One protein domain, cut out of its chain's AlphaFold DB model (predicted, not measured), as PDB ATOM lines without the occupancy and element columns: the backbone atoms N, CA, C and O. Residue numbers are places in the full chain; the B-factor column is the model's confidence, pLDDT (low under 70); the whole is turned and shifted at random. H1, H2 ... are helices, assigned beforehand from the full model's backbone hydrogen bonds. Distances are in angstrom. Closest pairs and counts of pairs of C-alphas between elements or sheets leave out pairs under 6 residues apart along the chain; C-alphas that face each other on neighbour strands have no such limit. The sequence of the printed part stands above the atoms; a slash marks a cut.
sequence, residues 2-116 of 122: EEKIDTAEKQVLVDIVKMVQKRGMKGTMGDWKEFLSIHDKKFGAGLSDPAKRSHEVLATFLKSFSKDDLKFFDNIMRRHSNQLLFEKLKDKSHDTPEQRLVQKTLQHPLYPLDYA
ATOM      1  N   GLU A   2     247.166 167.862 213.571       78.00
ATOM      2  CA  GLU A   2     248.367 167.017 213.579       78.00
ATOM      3  C   GLU A   2     249.075 166.985 214.946       78.00
ATOM      4  O   GLU A   2     249.315 165.902 215.464       78.00
ATOM      5  N   GLU A   3     249.264 168.137 215.598       83.62
ATOM      6  CA  GLU A   3     249.833 168.208 216.960       83.62
ATOM      7  C   GLU A   3     248.966 167.515 218.031       83.62
ATOM      8  O   GLU A   3     249.480 166.941 218.991       83.62
ATOM      9  N   LYS A   4     247.632 167.530 217.871       85.06
ATOM     10  CA  LYS A   4     246.718 166.810 218.777       85.06
ATOM     11  C   LYS A   4     246.864 165.299 218.611       85.06
ATOM     12  O   LYS A   4     246.791 164.575 219.594       85.06
ATOM     13  N   ILE A   5     247.096 164.826 217.385       88.62
ATOM     14  CA  ILE A   5     247.362 163.409 217.106       88.62
ATOM     15  C   ILE A   5     248.688 162.982 217.749       88.62
ATOM     16  O   ILE A   5     248.746 161.921 218.362       88.62
ATOM     17  N   ASP A   6     249.721 163.823 217.674       89.81
ATOM     18  CA  ASP A   6     251.034 163.520 218.263       89.81
ATOM     19  C   ASP A   6     251.015 163.448 219.791       89.81
ATOM     20  O   ASP A   6     251.771 162.689 220.393       89.81
ATOM     21  N   THR A   7     250.144 164.223 220.432       89.19
ATOM     22  CA  THR A   7     250.058 164.306 221.898       89.19
ATOM     23  C   THR A   7     248.957 163.433 222.497       89.19
ATOM     24  O   THR A   7     248.927 163.235 223.711       89.19
ATOM     25  N   ALA A   8     248.059 162.884 221.673       88.12
ATOM     26  CA  ALA A   8     246.968 162.035 222.133       88.12
ATOM     27  C   ALA A   8     247.477 160.738 222.772       88.12
ATOM     28  O   ALA A   8     248.469 160.142 222.347       88.12
ATOM     29  N   GLU A   9     246.736 160.247 223.764       89.25
ATOM     30  CA  GLU A   9     246.993 158.936 224.348       89.25
ATOM     31  C   GLU A   9     246.890 157.839 223.282       89.25
ATOM     32  O   GLU A   9     245.983 157.831 222.445       89.25
ATOM     33  N   LYS A  10     247.785 156.846 223.350       91.88
ATOM     34  CA  LYS A  10     247.820 155.744 222.380       91.88
ATOM     35  C   LYS A  10     246.457 155.052 222.225       91.88
ATOM     36  O   LYS A  10     246.101 154.691 221.109       91.88
ATOM     37  N   GLN A  11     245.705 154.861 223.312       89.56
ATOM     38  CA  GLN A  11     244.389 154.208 223.251       89.56
ATOM     39  C   GLN A  11     243.385 155.001 222.411       89.56
ATOM     40  O   GLN A  11     242.677 154.412 221.601       89.56
ATOM     41  N   VAL A  12     243.398 156.333 222.509       89.75
ATOM     42  CA  VAL A  12     242.551 157.197 221.676       89.75
ATOM     43  C   VAL A  12     242.898 157.013 220.198       89.75
ATOM     44  O   VAL A  12     242.007 156.845 219.371       89.75
ATOM     45  N   LEU A  13     244.191 156.960 219.857       93.62
ATOM     46  CA  LEU A  13     244.613 156.698 218.478       93.62
ATOM     47  C   LEU A  13     244.165 155.310 217.993       93.62
ATOM     48  O   LEU A  13     243.680 155.178 216.872       93.62
ATOM     49  N   VAL A  14     244.284 154.280 218.834       93.31
ATOM     50  CA  VAL A  14     243.824 152.913 218.528       93.31
ATOM     51  C   VAL A  14     242.327 152.884 218.227       93.31
ATOM     52  O   VAL A  14     241.920 152.263 217.243       93.31
ATOM     53  N   ASP A  15     241.515 153.552 219.043       90.88
ATOM     54  CA  ASP A  15     240.062 153.579 218.885       90.88
ATOM     55  C   ASP A  15     239.642 154.308 217.606       90.88
ATOM     56  O   ASP A  15     238.775 153.819 216.872       90.88
ATOM     57  N   ILE A  16     240.318 155.410 217.267       92.44
ATOM     58  CA  ILE A  16     240.091 156.116 216.001       92.44
ATOM     59  C   ILE A  16     240.465 155.222 214.815       92.44
ATOM     60  O   ILE A  16     239.669 155.093 213.888       92.44
ATOM     61  N   VAL A  17     241.615 154.538 214.840       93.31
ATOM     62  CA  VAL A  17     242.004 153.637 213.738       93.31
ATOM     63  C   VAL A  17     241.012 152.481 213.582       93.31
ATOM     64  O   VAL A  17     240.597 152.182 212.463       93.31
ATOM     65  N   LYS A  18     240.549 151.866 214.677       92.31
ATOM     66  CA  LYS A  18     239.506 150.823 214.620       92.31
ATOM     67  C   LYS A  18     238.203 151.346 214.017       92.31
ATOM     68  O   LYS A  18     237.548 150.643 213.248       92.31
ATOM     69  N   MET A  19     237.822 152.576 214.354       90.81
ATOM     70  CA  MET A  19     236.648 153.238 213.792       90.81
ATOM     71  C   MET A  19     236.820 153.476 212.283       90.81
ATOM     72  O   MET A  19     235.940 153.083 211.515       90.81
ATOM     73  N   VAL A  20     237.966 154.013 211.852       92.38
ATOM     74  CA  VAL A  20     238.329 154.207 210.435       92.38
ATOM     75  C   VAL A  20     238.223 152.887 209.668       92.38
ATOM     76  O   VAL A  20     237.585 152.833 208.617       92.38
ATOM     77  N   GLN A  21     238.768 151.799 210.226       91.31
ATOM     78  CA  GLN A  21     238.666 150.457 209.644       91.31
ATOM     79  C   GLN A  21     237.213 149.990 209.520       91.31
ATOM     80  O   GLN A  21     236.821 149.480 208.473       91.31
ATOM     81  N   LYS A  22     236.402 150.174 210.570       90.06
ATOM     82  CA  LYS A  22     234.982 149.790 210.576       90.06
ATOM     83  C   LYS A  22     234.173 150.560 209.530       90.06
ATOM     84  O   LYS A  22     233.240 149.999 208.964       90.06
ATOM     85  N   ARG A  23     234.522 151.825 209.279       88.69
ATOM     86  CA  ARG A  23     233.880 152.681 208.270       88.69
ATOM     87  C   ARG A  23     234.458 152.514 206.861       88.69
ATOM     88  O   ARG A  23     233.940 153.126 205.936       88.69
ATOM     89  N   GLY A  24     235.511 151.711 206.685       90.38
ATOM     90  CA  GLY A  24     236.162 151.511 205.387       90.38
ATOM     91  C   GLY A  24     236.821 152.773 204.821       90.38
ATOM     92  O   GLY A  24     236.980 152.885 203.608       90.38
ATOM     93  N   MET A  25     237.177 153.731 205.680       93.06
ATOM     94  CA  MET A  25     237.768 155.003 205.259       93.06
ATOM     95  C   MET A  25     239.211 154.801 204.771       93.06
ATOM     96  O   MET A  25     239.946 153.963 205.304       93.06
ATOM     97  N   LYS A  26     239.624 155.598 203.778       94.12
ATOM     98  CA  LYS A  26     240.961 155.546 203.172       94.12
ATOM     99  C   LYS A  26     241.604 156.927 203.164       94.12
ATOM    100  O   LYS A  26     240.962 157.897 202.773       94.12
ATOM    101  N   GLY A  27     242.863 156.995 203.585       92.69
ATOM    102  CA  GLY A  27     243.677 158.199 203.481       92.69
ATOM    103  C   GLY A  27     244.463 158.231 202.173       92.69
ATOM    104  O   GLY A  27     244.322 157.367 201.306       92.69
ATOM    105  N   THR A  28     245.372 159.196 202.058       93.56
ATOM    106  CA  THR A  28     246.317 159.285 200.927       93.56
ATOM    107  C   THR A  28     247.263 158.084 200.839       93.56
ATOM    108  O   THR A  28     247.767 157.775 199.764       93.56
ATOM    109  N   MET A  29     247.469 157.375 201.952       91.06
ATOM    110  CA  MET A  29     248.268 156.148 202.030       91.06
ATOM    111  C   MET A  29     247.419 154.864 201.977       91.06
ATOM    112  O   MET A  29     247.911 153.789 202.318       91.06
ATOM    113  N   GLY A  30     246.156 154.971 201.555       92.62
ATOM    114  CA  GLY A  30     245.224 153.851 201.453       92.62
ATOM    115  C   GLY A  30     244.487 153.540 202.758       92.62
ATOM    116  O   GLY A  30     244.399 154.366 203.672       92.62
ATOM    117  N   ASP A  31     243.906 152.345 202.826       93.12
ATOM    118  CA  ASP A  31     243.360 151.798 204.066       93.12
ATOM    119  C   ASP A  31     244.465 151.324 205.023       93.12
ATOM    120  O   ASP A  31     245.650 151.281 204.702       93.12
ATOM    121  N   TRP A  32     244.076 150.949 206.240       92.81
ATOM    122  CA  TRP A  32     245.024 150.524 207.269       92.81
ATOM    123  C   TRP A  32     245.906 149.336 206.854       92.81
ATOM    124  O   TRP A  32     247.069 149.263 207.246       92.81
ATOM    125  N   LYS A  33     245.381 148.386 206.069       89.44
ATOM    126  CA  LYS A  33     246.168 147.227 205.624       89.44
ATOM    127  C   LYS A  33     247.137 147.631 204.515       89.44
ATOM    128  O   LYS A  33     248.295 147.217 204.564       89.44
ATOM    129  N   GLU A  34     246.677 148.445 203.567       90.56
ATOM    130  CA  GLU A  34     247.495 149.032 202.499       90.56
ATOM    131  C   GLU A  34     248.660 149.836 203.102       90.56
ATOM    132  O   GLU A  34     249.822 149.556 202.798       90.56
ATOM    133  N   PHE A  35     248.376 150.722 204.059       92.44
ATOM    134  CA  PHE A  35     249.382 151.511 204.771       92.44
ATOM    135  C   PHE A  35     250.444 150.635 205.454       92.44
ATOM    136  O   PHE A  35     251.645 150.827 205.229       92.44
ATOM    137  N   LEU A  36     250.018 149.644 206.250       89.81
ATOM    138  CA  LEU A  36     250.931 148.760 206.982       89.81
ATOM    139  C   LEU A  36     251.816 147.925 206.056       89.81
ATOM    140  O   LEU A  36     252.979 147.698 206.380       89.81
ATOM    141  N   SER A  37     251.303 147.498 204.898       86.12
ATOM    142  CA  SER A  37     252.086 146.709 203.938       86.12
ATOM    143  C   SER A  37     253.347 147.440 203.447       86.12
ATOM    144  O   SER A  37     254.360 146.805 203.149       86.12
ATOM    145  N   ILE A  38     253.300 148.777 203.429       84.69
ATOM    146  CA  ILE A  38     254.389 149.652 202.989       84.69
ATOM    147  C   ILE A  38     255.227 150.139 204.186       84.69
ATOM    148  O   ILE A  38     256.457 150.133 204.107       84.69
ATOM    149  N   HIS A  39     254.578 150.525 205.292       79.50
ATOM    150  CA  HIS A  39     255.196 151.284 206.392       79.50
ATOM    151  C   HIS A  39     255.570 150.443 207.627       79.50
ATOM    152  O   HIS A  39     256.406 150.873 208.416       79.50
ATOM    153  N   ASP A  40     255.002 149.244 207.808       73.19
ATOM    154  CA  ASP A  40     255.320 148.349 208.932       73.19
ATOM    155  C   ASP A  40     255.308 146.882 208.475       73.19
ATOM    156  O   ASP A  40     254.329 146.151 208.641       73.19
ATOM    157  N   LYS A  41     256.439 146.437 207.907       68.31
ATOM    158  CA  LYS A  41     256.654 145.090 207.333       68.31
ATOM    159  C   LYS A  41     256.710 143.957 208.378       68.31
ATOM    160  O   LYS A  41     257.431 142.976 208.206       68.31
ATOM    161  N   LYS A  42     255.987 144.074 209.491       68.12
ATOM    162  CA  LYS A  42     255.838 143.006 210.489       68.12
ATOM    163  C   LYS A  42     254.809 141.999 209.997       68.12
ATOM    164  O   LYS A  42     253.685 142.400 209.738       68.12
ATOM    165  N   PHE A  43     255.168 140.714 209.932       55.59
ATOM    166  CA  PHE A  43     254.333 139.606 209.432       55.59
ATOM    167  C   PHE A  43     253.576 138.858 210.557       55.59
ATOM    168  O   PHE A  43     254.082 138.748 211.671       55.59
ATOM    169  N   GLY A  44     252.374 138.319 210.275       61.50
ATOM    170  CA  GLY A  44     251.622 137.408 211.167       61.50
ATOM    171  C   GLY A  44     250.150 137.774 211.453       61.50
ATOM    172  O   GLY A  44     249.679 138.858 211.119       61.50
ATOM    173  N   ALA A  45     249.417 136.873 212.127       53.47
ATOM    174  CA  ALA A  45     247.959 136.929 212.371       53.47
ATOM    175  C   ALA A  45     247.448 138.121 213.221       53.47
ATOM    176  O   ALA A  45     246.249 138.275 213.428       53.47
ATOM    177  N   GLY A  46     248.344 138.985 213.709       61.38
ATOM    178  CA  GLY A  46     248.025 140.221 214.433       61.38
ATOM    179  C   GLY A  46     248.307 141.505 213.651       61.38
ATOM    180  O   GLY A  46     248.330 142.567 214.265       61.38
ATOM    181  N   LEU A  47     248.569 141.413 212.340       67.25
ATOM    182  CA  LEU A  47     249.063 142.523 211.515       67.25
ATOM    183  C   LEU A  47     248.193 143.775 211.598       67.25
ATOM    184  O   LEU A  47     248.695 144.891 211.649       67.25
ATOM    185  N   SER A  48     246.881 143.570 211.557       77.69
ATOM    186  CA  SER A  48     245.910 144.639 211.362       77.69
ATOM    187  C   SER A  48     245.401 145.229 212.669       77.69
ATOM    188  O   SER A  48     244.584 146.140 212.606       77.69
ATOM    189  N   ASP A  49     245.838 144.717 213.824       88.06
ATOM    190  CA  ASP A  49     245.380 145.194 215.126       88.06
ATOM    191  C   ASP A  49     246.106 146.498 215.500       88.06
ATOM    192  O   ASP A  49     247.314 146.464 215.775       88.06
ATOM    193  N   PRO A  50     245.406 147.648 215.552       91.38
ATOM    194  CA  PRO A  50     246.036 148.925 215.869       91.38
ATOM    195  C   PRO A  50     246.643 148.950 217.279       91.38
ATOM    196  O   PRO A  50     247.654 149.616 217.501       91.38
ATOM    197  N   ALA A  51     246.116 148.161 218.227       91.12
ATOM    198  CA  ALA A  51     246.640 148.111 219.596       91.12
ATOM    199  C   ALA A  51     248.099 147.618 219.658       91.12
ATOM    200  O   ALA A  51     248.867 148.010 220.549       91.12
ATOM    201  N   LYS A  52     248.509 146.810 218.672       89.69
ATOM    202  CA  LYS A  52     249.854 146.230 218.551       89.69
ATOM    203  C   LYS A  52     250.863 147.151 217.856       89.69
ATOM    204  O   LYS A  52     252.006 146.740 217.647       89.69
ATOM    205  N   ARG A  53     250.474 148.372 217.476       89.56
ATOM    206  CA  ARG A  53     251.350 149.343 216.799       89.56
ATOM    207  C   ARG A  53     251.879 150.410 217.747       89.56
ATOM    208  O   ARG A  53     251.354 150.603 218.846       89.56
ATOM    209  N   SER A  54     252.994 151.031 217.366       91.25
ATOM    210  CA  SER A  54     253.532 152.171 218.106       91.25
ATOM    211  C   SER A  54     252.612 153.375 217.932       91.25
ATOM    212  O   SER A  54     251.841 153.448 216.977       91.25
ATOM    213  N   HIS A  55     252.696 154.308 218.877       94.25
ATOM    214  CA  HIS A  55     251.983 155.581 218.795       94.25
ATOM    215  C   HIS A  55     252.300 156.308 217.479       94.25
ATOM    216  O   HIS A  55     251.382 156.664 216.752       94.25
ATOM    217  N   GLU A  56     253.582 156.371 217.109       92.62
ATOM    218  CA  GLU A  56     254.052 156.991 215.866       92.62
ATOM    219  C   GLU A  56     253.390 156.402 214.612       92.62
ATOM    220  O   GLU A  56     252.852 157.145 213.803       92.62
ATOM    221  N   VAL A  57     253.327 155.071 214.477       93.00
ATOM    222  CA  VAL A  57     252.703 154.421 213.307       93.00
ATOM    223  C   VAL A  57     251.210 154.754 213.210       93.00
ATOM    224  O   VAL A  57     250.691 154.971 212.114       93.00
ATOM    225  N   LEU A  58     250.513 154.816 214.350       94.50
ATOM    226  CA  LEU A  58     249.105 155.218 214.399       94.50
ATOM    227  C   LEU A  58     248.941 156.692 214.007       94.50
ATOM    228  O   LEU A  58     248.066 157.021 213.208       94.50
ATOM    229  N   ALA A  59     249.800 157.564 214.536       94.75
ATOM    230  CA  ALA A  59     249.791 158.990 214.250       94.75
ATOM    231  C   ALA A  59     250.058 159.271 212.766       94.75
ATOM    232  O   ALA A  59     249.288 159.994 212.135       94.75
ATOM    233  N   THR A  60     251.087 158.651 212.179       94.75
ATOM    234  CA  THR A  60     251.418 158.781 210.753       94.75
ATOM    235  C   THR A  60     250.247 158.369 209.865       94.75
ATOM    236  O   THR A  60     249.901 159.098 208.937       94.75
ATOM    237  N   PHE A  61     249.591 157.247 210.168       95.06
ATOM    238  CA  PHE A  61     248.422 156.811 209.407       95.06
ATOM    239  C   PHE A  61     247.264 157.807 209.499       95.06
ATOM    240  O   PHE A  61     246.706 158.194 208.474       95.06
ATOM    241  N   LEU A  62     246.914 158.265 210.705       94.94
ATOM    242  CA  LEU A  62     245.808 159.208 210.901       94.94
ATOM    243  C   LEU A  62     246.077 160.573 210.257       94.94
ATOM    244  O   LEU A  62     245.152 161.199 209.745       94.94
ATOM    245  N   LYS A  63     247.338 161.009 210.210       94.81
ATOM    246  CA  LYS A  63     247.763 162.226 209.504       94.81
ATOM    247  C   LYS A  63     247.681 162.118 207.980       94.81
ATOM    248  O   LYS A  63     247.704 163.142 207.311       94.81
ATOM    249  N   SER A  64     247.563 160.910 207.423       94.50
ATOM    250  CA  SER A  64     247.432 160.716 205.971       94.50
ATOM    251  C   SER A  64     246.044 161.076 205.418       94.50
ATOM    252  O   SER A  64     245.859 161.099 204.197       94.50
ATOM    253  N   PHE A  65     245.066 161.326 206.292       94.50
ATOM    254  CA  PHE A  65     243.687 161.646 205.933       94.50
ATOM    255  C   PHE A  65     243.493 163.121 205.561       94.50
ATOM    256  O   PHE A  65     244.325 163.980 205.856       94.50
ATOM    257  N   SER A  66     242.377 163.422 204.891       92.81
ATOM    258  CA  SER A  66     242.069 164.783 204.451       92.81
ATOM    259  C   SER A  66     241.778 165.720 205.630       92.81
ATOM    260  O   SER A  66     241.482 165.289 206.744       92.81
ATOM    261  N   LYS A  67     241.802 167.038 205.394       88.38
ATOM    262  CA  LYS A  67     241.472 168.022 206.440       88.38
ATOM    263  C   LYS A  67     240.061 167.848 207.011       88.38
ATOM    264  O   LYS A  67     239.860 168.171 208.180       88.38
ATOM    265  N   ASP A  68     239.109 167.365 206.220       87.50
ATOM    266  CA  ASP A  68     237.734 167.162 206.683       87.50
ATOM    267  C   ASP A  68     237.611 165.892 207.534       87.50
ATOM    268  O   ASP A  68     237.033 165.943 208.619       87.50
ATOM    269  N   ASP A  69     238.290 164.807 207.151       89.81
ATOM    270  CA  ASP A  69     238.429 163.613 207.999       89.81
ATOM    271  C   ASP A  69     239.109 163.945 209.338       89.81
ATOM    272  O   ASP A  69     238.707 163.472 210.399       89.81
ATOM    273  N   LEU A  70     240.124 164.816 209.312       88.94
ATOM    274  CA  LEU A  70     240.821 165.276 210.512       88.94
ATOM    275  C   LEU A  70     239.902 166.066 211.463       88.94
ATOM    276  O   LEU A  70     240.041 165.928 212.680       88.94
ATOM    277  N   LYS A  71     238.947 166.859 210.949       87.31
ATOM    278  CA  LYS A  71     237.912 167.505 211.788       87.31
ATOM    279  C   LYS A  71     236.993 166.466 212.420       87.31
ATOM    280  O   LYS A  71     236.644 166.583 213.593       87.31
ATOM    281  N   PHE A  72     236.631 165.435 211.661       85.31
ATOM    282  CA  PHE A  72     235.831 164.332 212.173       85.31
ATOM    283  C   PHE A  72     236.564 163.577 213.301       85.31
ATOM    284  O   PHE A  72     235.980 163.300 214.349       85.31
ATOM    285  N   PHE A  73     237.871 163.337 213.162       89.31
ATOM    286  CA  PHE A  73     238.679 162.742 214.232       89.31
ATOM    287  C   PHE A  73     238.782 163.646 215.470       89.31
ATOM    288  O   PHE A  73     238.777 163.131 216.588       89.31
ATOM    289  N   ASP A  74     238.821 164.974 215.306       85.94
ATOM    290  CA  ASP A  74     238.829 165.928 216.429       85.94
ATOM    291  C   ASP A  74     237.570 165.806 217.297       85.94
ATOM    292  O   ASP A  74     237.655 165.821 218.528       85.94
ATOM    293  N   ASN A  75     236.403 165.608 216.676       81.31
ATOM    294  CA  ASN A  75     235.152 165.374 217.401       81.31
ATOM    295  C   ASN A  75     235.216 164.105 218.256       81.31
ATOM    296  O   ASN A  75     234.824 164.130 219.427       81.31
ATOM    297  N   ILE A  76     235.782 163.026 217.710       80.19
ATOM    298  CA  ILE A  76     235.968 161.766 218.438       80.19
ATOM    299  C   ILE A  76     236.955 161.947 219.594       80.19
ATOM    300  O   ILE A  76     236.668 161.522 220.715       80.19
ATOM    301  N   MET A  77     238.092 162.611 219.364       85.19
ATOM    302  CA  MET A  77     239.064 162.899 220.425       85.19
ATOM    303  C   MET A  77     238.433 163.716 221.551       85.19
ATOM    304  O   MET A  77     238.554 163.354 222.721       85.19
ATOM    305  N   ARG A  78     237.682 164.768 221.204       82.19
ATOM    306  CA  ARG A  78     236.947 165.588 222.171       82.19
ATOM    307  C   ARG A  78     235.949 164.756 222.974       82.19
ATOM    308  O   ARG A  78     235.844 164.946 224.182       82.19
ATOM    309  N   ARG A  79     235.252 163.805 222.345       78.44
ATOM    310  CA  ARG A  79     234.344 162.881 223.039       78.44
ATOM    311  C   ARG A  79     235.083 162.004 224.049       78.44
ATOM    312  O   ARG A  79     234.620 161.897 225.181       78.44
ATOM    313  N   HIS A  80     236.227 161.426 223.680       78.75
ATOM    314  CA  HIS A  80     237.050 160.647 224.614       78.75
ATOM    315  C   HIS A  80     237.521 161.496 225.802       78.75
ATOM    316  O   HIS A  80     237.386 161.068 226.949       78.75
ATOM    317  N   SER A  81     237.996 162.720 225.555       78.25
ATOM    318  CA  SER A  81     238.377 163.649 226.626       78.25
ATOM    319  C   SER A  81     237.194 164.005 227.528       78.25
ATOM    320  O   SER A  81     237.322 163.965 228.749       78.25
ATOM    321  N   ASN A  82     236.027 164.291 226.948       80.38
ATOM    322  CA  ASN A  82     234.812 164.597 227.702       80.38
ATOM    323  C   ASN A  82     234.346 163.404 228.539       80.38
ATOM    324  O   ASN A  82     233.944 163.596 229.679       80.38
ATOM    325  N   GLN A  83     234.435 162.178 228.016       78.88
ATOM    326  CA  GLN A  83     234.095 160.968 228.763       78.88
ATOM    327  C   GLN A  83     235.047 160.756 229.946       78.88
ATOM    328  O   GLN A  83     234.591 160.474 231.051       78.88
ATOM    329  N   LEU A  84     236.354 160.958 229.755       78.00
ATOM    330  CA  LEU A  84     237.325 160.883 230.848       78.00
ATOM    331  C   LEU A  84     237.052 161.944 231.926       78.00
ATOM    332  O   LEU A  84     237.109 161.648 233.119       78.00
ATOM    333  N   LEU A  85     236.751 163.179 231.516       79.12
ATOM    334  CA  LEU A  85     236.371 164.254 232.434       79.12
ATOM    335  C   LEU A  85     235.073 163.925 233.175       79.12
ATOM    336  O   LEU A  85     234.992 164.138 234.378       79.12
ATOM    337  N   PHE A  86     234.085 163.368 232.481       78.56
ATOM    338  CA  PHE A  86     232.805 162.966 233.053       78.56
ATOM    339  C   PHE A  86     232.966 161.880 234.122       78.56
ATOM    340  O   PHE A  86     232.388 162.003 235.199       78.56
ATOM    341  N   GLU A  87     233.798 160.865 233.877       79.94
ATOM    342  CA  GLU A  87     234.098 159.838 234.882       79.94
ATOM    343  C   GLU A  87     234.831 160.420 236.100       79.94
ATOM    344  O   GLU A  87     234.495 160.083 237.233       79.94
ATOM    345  N   LYS A  88     235.757 161.369 235.901       79.31
ATOM    346  CA  LYS A  88     236.408 162.086 237.013       79.31
ATOM    347  C   LYS A  88     235.426 162.938 237.819       79.31
ATOM    348  O   LYS A  88     235.517 162.961 239.038       79.31
ATOM    349  N   LEU A  89     234.496 163.623 237.152       78.94
ATOM    350  CA  LEU A  89     233.505 164.511 237.780       78.94
ATOM    351  C   LEU A  89     232.370 163.764 238.500       78.94
ATOM    352  O   LEU A  89     231.579 164.360 239.232       78.94
ATOM    353  N   LYS A  90     232.247 162.457 238.269       74.06
ATOM    354  CA  LYS A  90     231.330 161.596 239.015       74.06
ATOM    355  C   LYS A  90     231.886 161.166 240.364       74.06
ATOM    356  O   LYS A  90     231.087 160.703 241.187       74.06
ATOM    357  N   ASP A  91     233.190 161.299 240.595       77.12
ATOM    358  CA  ASP A  91     233.818 160.920 241.856       77.12
ATOM    359  C   ASP A  91     233.280 161.774 243.020       77.12
ATOM    360  O   ASP A  91     232.999 162.959 242.894       77.12
ATOM    361  N   LYS A  92     233.048 161.160 244.180       66.06
ATOM    362  CA  LYS A  92     232.450 161.801 245.371       66.06
ATOM    363  C   LYS A  92     233.460 162.584 246.209       66.06
ATOM    364  O   LYS A  92     233.097 163.082 247.267       66.06
ATOM    365  N   SER A  93     234.691 162.712 245.726       74.31
ATOM    366  CA  SER A  93     235.803 163.398 246.384       74.31
ATOM    367  C   SER A  93     235.845 164.918 246.146       74.31
ATOM    368  O   SER A  93     236.817 165.561 246.523       74.31
ATOM    369  N   HIS A  94     234.827 165.518 245.515       72.44
ATOM    370  CA  HIS A  94     234.847 166.942 245.163       72.44
ATOM    371  C   HIS A  94     234.560 167.883 246.341       72.44
ATOM    372  O   HIS A  94     233.504 167.817 246.977       72.44
ATOM    373  N   ASP A  95     235.462 168.843 246.550       73.44
ATOM    374  CA  ASP A  95     235.437 169.717 247.725       73.44
ATOM    375  C   ASP A  95     234.589 170.988 247.536       73.44
ATOM    376  O   ASP A  95     233.995 171.490 248.499       73.44
ATOM    377  N   THR A  96     234.439 171.509 246.311       88.19
ATOM    378  CA  THR A  96     233.728 172.788 246.100       88.19
ATOM    379  C   THR A  96     232.211 172.613 245.919       88.19
ATOM    380  O   THR A  96     231.751 171.571 245.432       88.19
ATOM    381  N   PRO A  97     231.382 173.598 246.324       89.56
ATOM    382  CA  PRO A  97     229.934 173.560 246.094       89.56
ATOM    383  C   PRO A  97     229.546 173.433 244.611       89.56
ATOM    384  O   PRO A  97     228.598 172.718 244.283       89.56
ATOM    385  N   GLU A  98     230.291 174.075 243.711       90.25
ATOM    386  CA  GLU A  98     230.044 174.079 242.264       90.25
ATOM    387  C   GLU A  98     230.299 172.697 241.657       90.25
ATOM    388  O   GLU A  98     229.467 172.180 240.911       90.25
ATOM    389  N   GLN A  99     231.412 172.055 242.026       86.44
ATOM    390  CA  GLN A  99     231.728 170.698 241.573       86.44
ATOM    391  C   GLN A  99     230.703 169.681 242.089       86.44
ATOM    392  O   GLN A  99     230.272 168.805 241.339       86.44
ATOM    393  N   ARG A 100     230.233 169.836 243.336       87.69
ATOM    394  CA  ARG A 100     229.157 169.005 243.899       87.69
ATOM    395  C   ARG A 100     227.836 169.162 243.150       87.69
ATOM    396  O   ARG A 100     227.116 168.178 242.979       87.69
ATOM    397  N   LEU A 101     227.503 170.373 242.701       91.00
ATOM    398  CA  LEU A 101     226.312 170.600 241.882       91.00
ATOM    399  C   LEU A 101     226.435 169.900 240.524       91.00
ATOM    400  O   LEU A 101     225.518 169.179 240.135       91.00
ATOM    401  N   VAL A 102     227.578 170.057 239.845       89.69
ATOM    402  CA  VAL A 102     227.867 169.354 238.585       89.69
ATOM    403  C   VAL A 102     227.707 167.849 238.783       89.69
ATOM    404  O   VAL A 102     226.920 167.227 238.077       89.69
ATOM    405  N   GLN A 103     228.352 167.272 239.796       88.25
ATOM    406  CA  GLN A 103     228.268 165.846 240.095       88.25
ATOM    407  C   GLN A 103     226.826 165.349 240.263       88.25
ATOM    408  O   GLN A 103     226.455 164.335 239.669       88.25
ATOM    409  N   LYS A 104     226.007 166.047 241.063       89.19
ATOM    410  CA  LYS A 104     224.600 165.673 241.274       89.19
ATOM    411  C   LYS A 104     223.822 165.645 239.962       89.19
ATOM    412  O   LYS A 104     223.042 164.721 239.744       89.19
ATOM    413  N   THR A 105     224.067 166.617 239.086       90.81
ATOM    414  CA  THR A 105     223.461 166.672 237.754       90.81
ATOM    415  C   THR A 105     223.920 165.500 236.883       90.81
ATOM    416  O   THR A 105     223.080 164.820 236.305       90.81
ATOM    417  N   LEU A 106     225.224 165.194 236.839       87.75
ATOM    418  CA  LEU A 106     225.765 164.090 236.027       87.75
ATOM    419  C   LEU A 106     225.337 162.696 236.523       87.75
ATOM    420  O   LEU A 106     225.278 161.752 235.736       87.75
ATOM    421  N   GLN A 107     225.074 162.543 237.825       86.00
ATOM    422  CA  GLN A 107     224.587 161.296 238.431       86.00
ATOM    423  C   GLN A 107     223.075 161.095 238.263       86.00
ATOM    424  O   GLN A 107     222.571 160.007 238.547       86.00
ATOM    425  N   HIS A 108     222.341 162.116 237.817       90.19
ATOM    426  CA  HIS A 108     220.902 162.014 237.639       90.19
ATOM    427  C   HIS A 108     220.561 161.037 236.493       90.19
ATOM    428  O   HIS A 108     221.107 161.186 235.398       90.19
ATOM    429  N   PRO A 109     219.632 160.076 236.678       90.06
ATOM    430  CA  PRO A 109     219.325 159.060 235.663       90.06
ATOM    431  C   PRO A 109     218.869 159.611 234.306       90.06
ATOM    432  O   PRO A 109     219.080 158.959 233.288       90.06
ATOM    433  N   LEU A 110     218.261 160.801 234.283       91.56
ATOM    434  CA  LEU A 110     217.811 161.446 233.042       91.56
ATOM    435  C   LEU A 110     218.920 162.209 232.310       91.56
ATOM    436  O   LEU A 110     218.780 162.473 231.123       91.56
ATOM    437  N   TYR A 111     220.045 162.518 232.963       88.50
ATOM    438  CA  TYR A 111     221.103 163.319 232.345       88.50
ATOM    439  C   TYR A 111     221.629 162.722 231.026       88.50
ATOM    440  O   TYR A 111     221.711 163.458 230.045       88.50
ATOM    441  N   PRO A 112     221.923 161.407 230.925       83.62
ATOM    442  CA  PRO A 112     222.354 160.820 229.660       83.62
ATOM    443  C   PRO A 112     221.277 160.842 228.571       83.62
ATOM    444  O   PRO A 112     221.630 160.717 227.407       83.62
ATOM    445  N   LEU A 113     219.994 160.954 228.927       84.62
ATOM    446  CA  LEU A 113     218.892 161.028 227.966       84.62
ATOM    447  C   LEU A 113     218.706 162.467 227.473       84.62
ATOM    448  O   LEU A 113     218.644 162.698 226.270       84.62
ATOM    449  N   ASP A 114     218.695 163.428 228.396       88.69
ATOM    450  CA  ASP A 114     218.442 164.843 228.106       88.69
ATOM    451  C   ASP A 114     219.651 165.541 227.458       88.69
ATOM    452  O   ASP A 114     219.492 166.508 226.715       88.69
ATOM    453  N   TYR A 115     220.867 165.047 227.723       85.06
ATOM    454  CA  TYR A 115     222.127 165.607 227.217       85.06
ATOM    455  C   TYR A 115     222.858 164.664 226.243       85.06
ATOM    456  O   TYR A 115     224.042 164.864 225.950       85.06
ATOM    457  N   ALA A 116     222.168 163.656 225.698       79.31
ATOM    458  CA  ALA A 116     222.647 162.905 224.538       79.31
ATOM    459  C   ALA A 116     222.419 163.716 223.258       79.31
ATOM    460  O   ALA A 116     221.480 163.486 222.500       79.31
TER     461      ALA A 116
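AT A GLANCE: This is residues 2 to 116 of the 122 residues of the protein "Small RNA degrading nuclease 1" of Senna tora (UniProt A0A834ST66). One long helix, H5, links two unequal parts: near its first residues a larger group with H4 in its middle and H1, H2 and H3 around it, and at its other end a small head in which H6 makes a corner with H5 and the short H7 follows. H5 makes much of the length, and residues 41 to 46 and 108 to 114 stick out. The printed part has 115 residues with seven named helices, H1 to H7 in order along the chain, and no named strand; the class is all helix. The whole is loose, with a radius of gyration of the C-alphas of 18.0 A, and spans 55 by 26 by 26 A.

IN THESE COORDINATES: Find C-alpha 67 at (241.472, 168.022, 206.440); from there H5, residues 67 to 89, runs 32.5 A to C-alpha 89 at (233.505, 164.511, 237.780). Before it look for H4, residues 55 to 63, 12.2 A long; H3, residues 32 to 39; H2, residues 10 to 23, 20.1 A long; and H1, residues 2 to 7, which begins at C-alpha 2 at (248.367, 167.017, 213.579). After H5 come H6, residues 97 to 106, 14.4 A long, and H7, residues 111 to 114.

HOW THE PARTS SIT: Start on H5: its residues 73 to 80 alone touch residues 12 to 16 of H2, at a steep tilt of 51 degrees, with the C-alphas of Val 12 and Met 77 closest at 6.8 A. H2 touches H4, the hub, at a steep tilt of 42 degrees; their closest C-alphas, Lys 10 and His 55, are 5.5 A apart. H1 touches H4 at a shallow tilt of 20 degrees, opposite ways, and the C-alphas of Ile 5 and Ala 59 come closest at 5.8 A. H3 and H4 only just touch, with 3 pairs of C-alphas within 8 A, the closest being Phe 35 and Phe 61 at 7.1 A. At the other end of H5, its residues 86 to 89 alone touch H6; the closest C-alphas are those of Leu 89 and Gln 103, 5.9 A apart. H7 touches no helix. In H1, H2, H4, H5 and H6 every O i to N i+4 pair is within hydrogen-bond range, in H3 3 of 4 are, and H7 is too short for such a pair.

THE WHOLE: Look for the farthest C-alphas at Phe 43 and Pro 97, 55.6 A apart. The printed part has no cut. The link from H3 to H4, residues 40 to 54, is long. The mean pLDDT of the printed part is 85.7; residues 41 to 47 and residue 92 of the model are under 70.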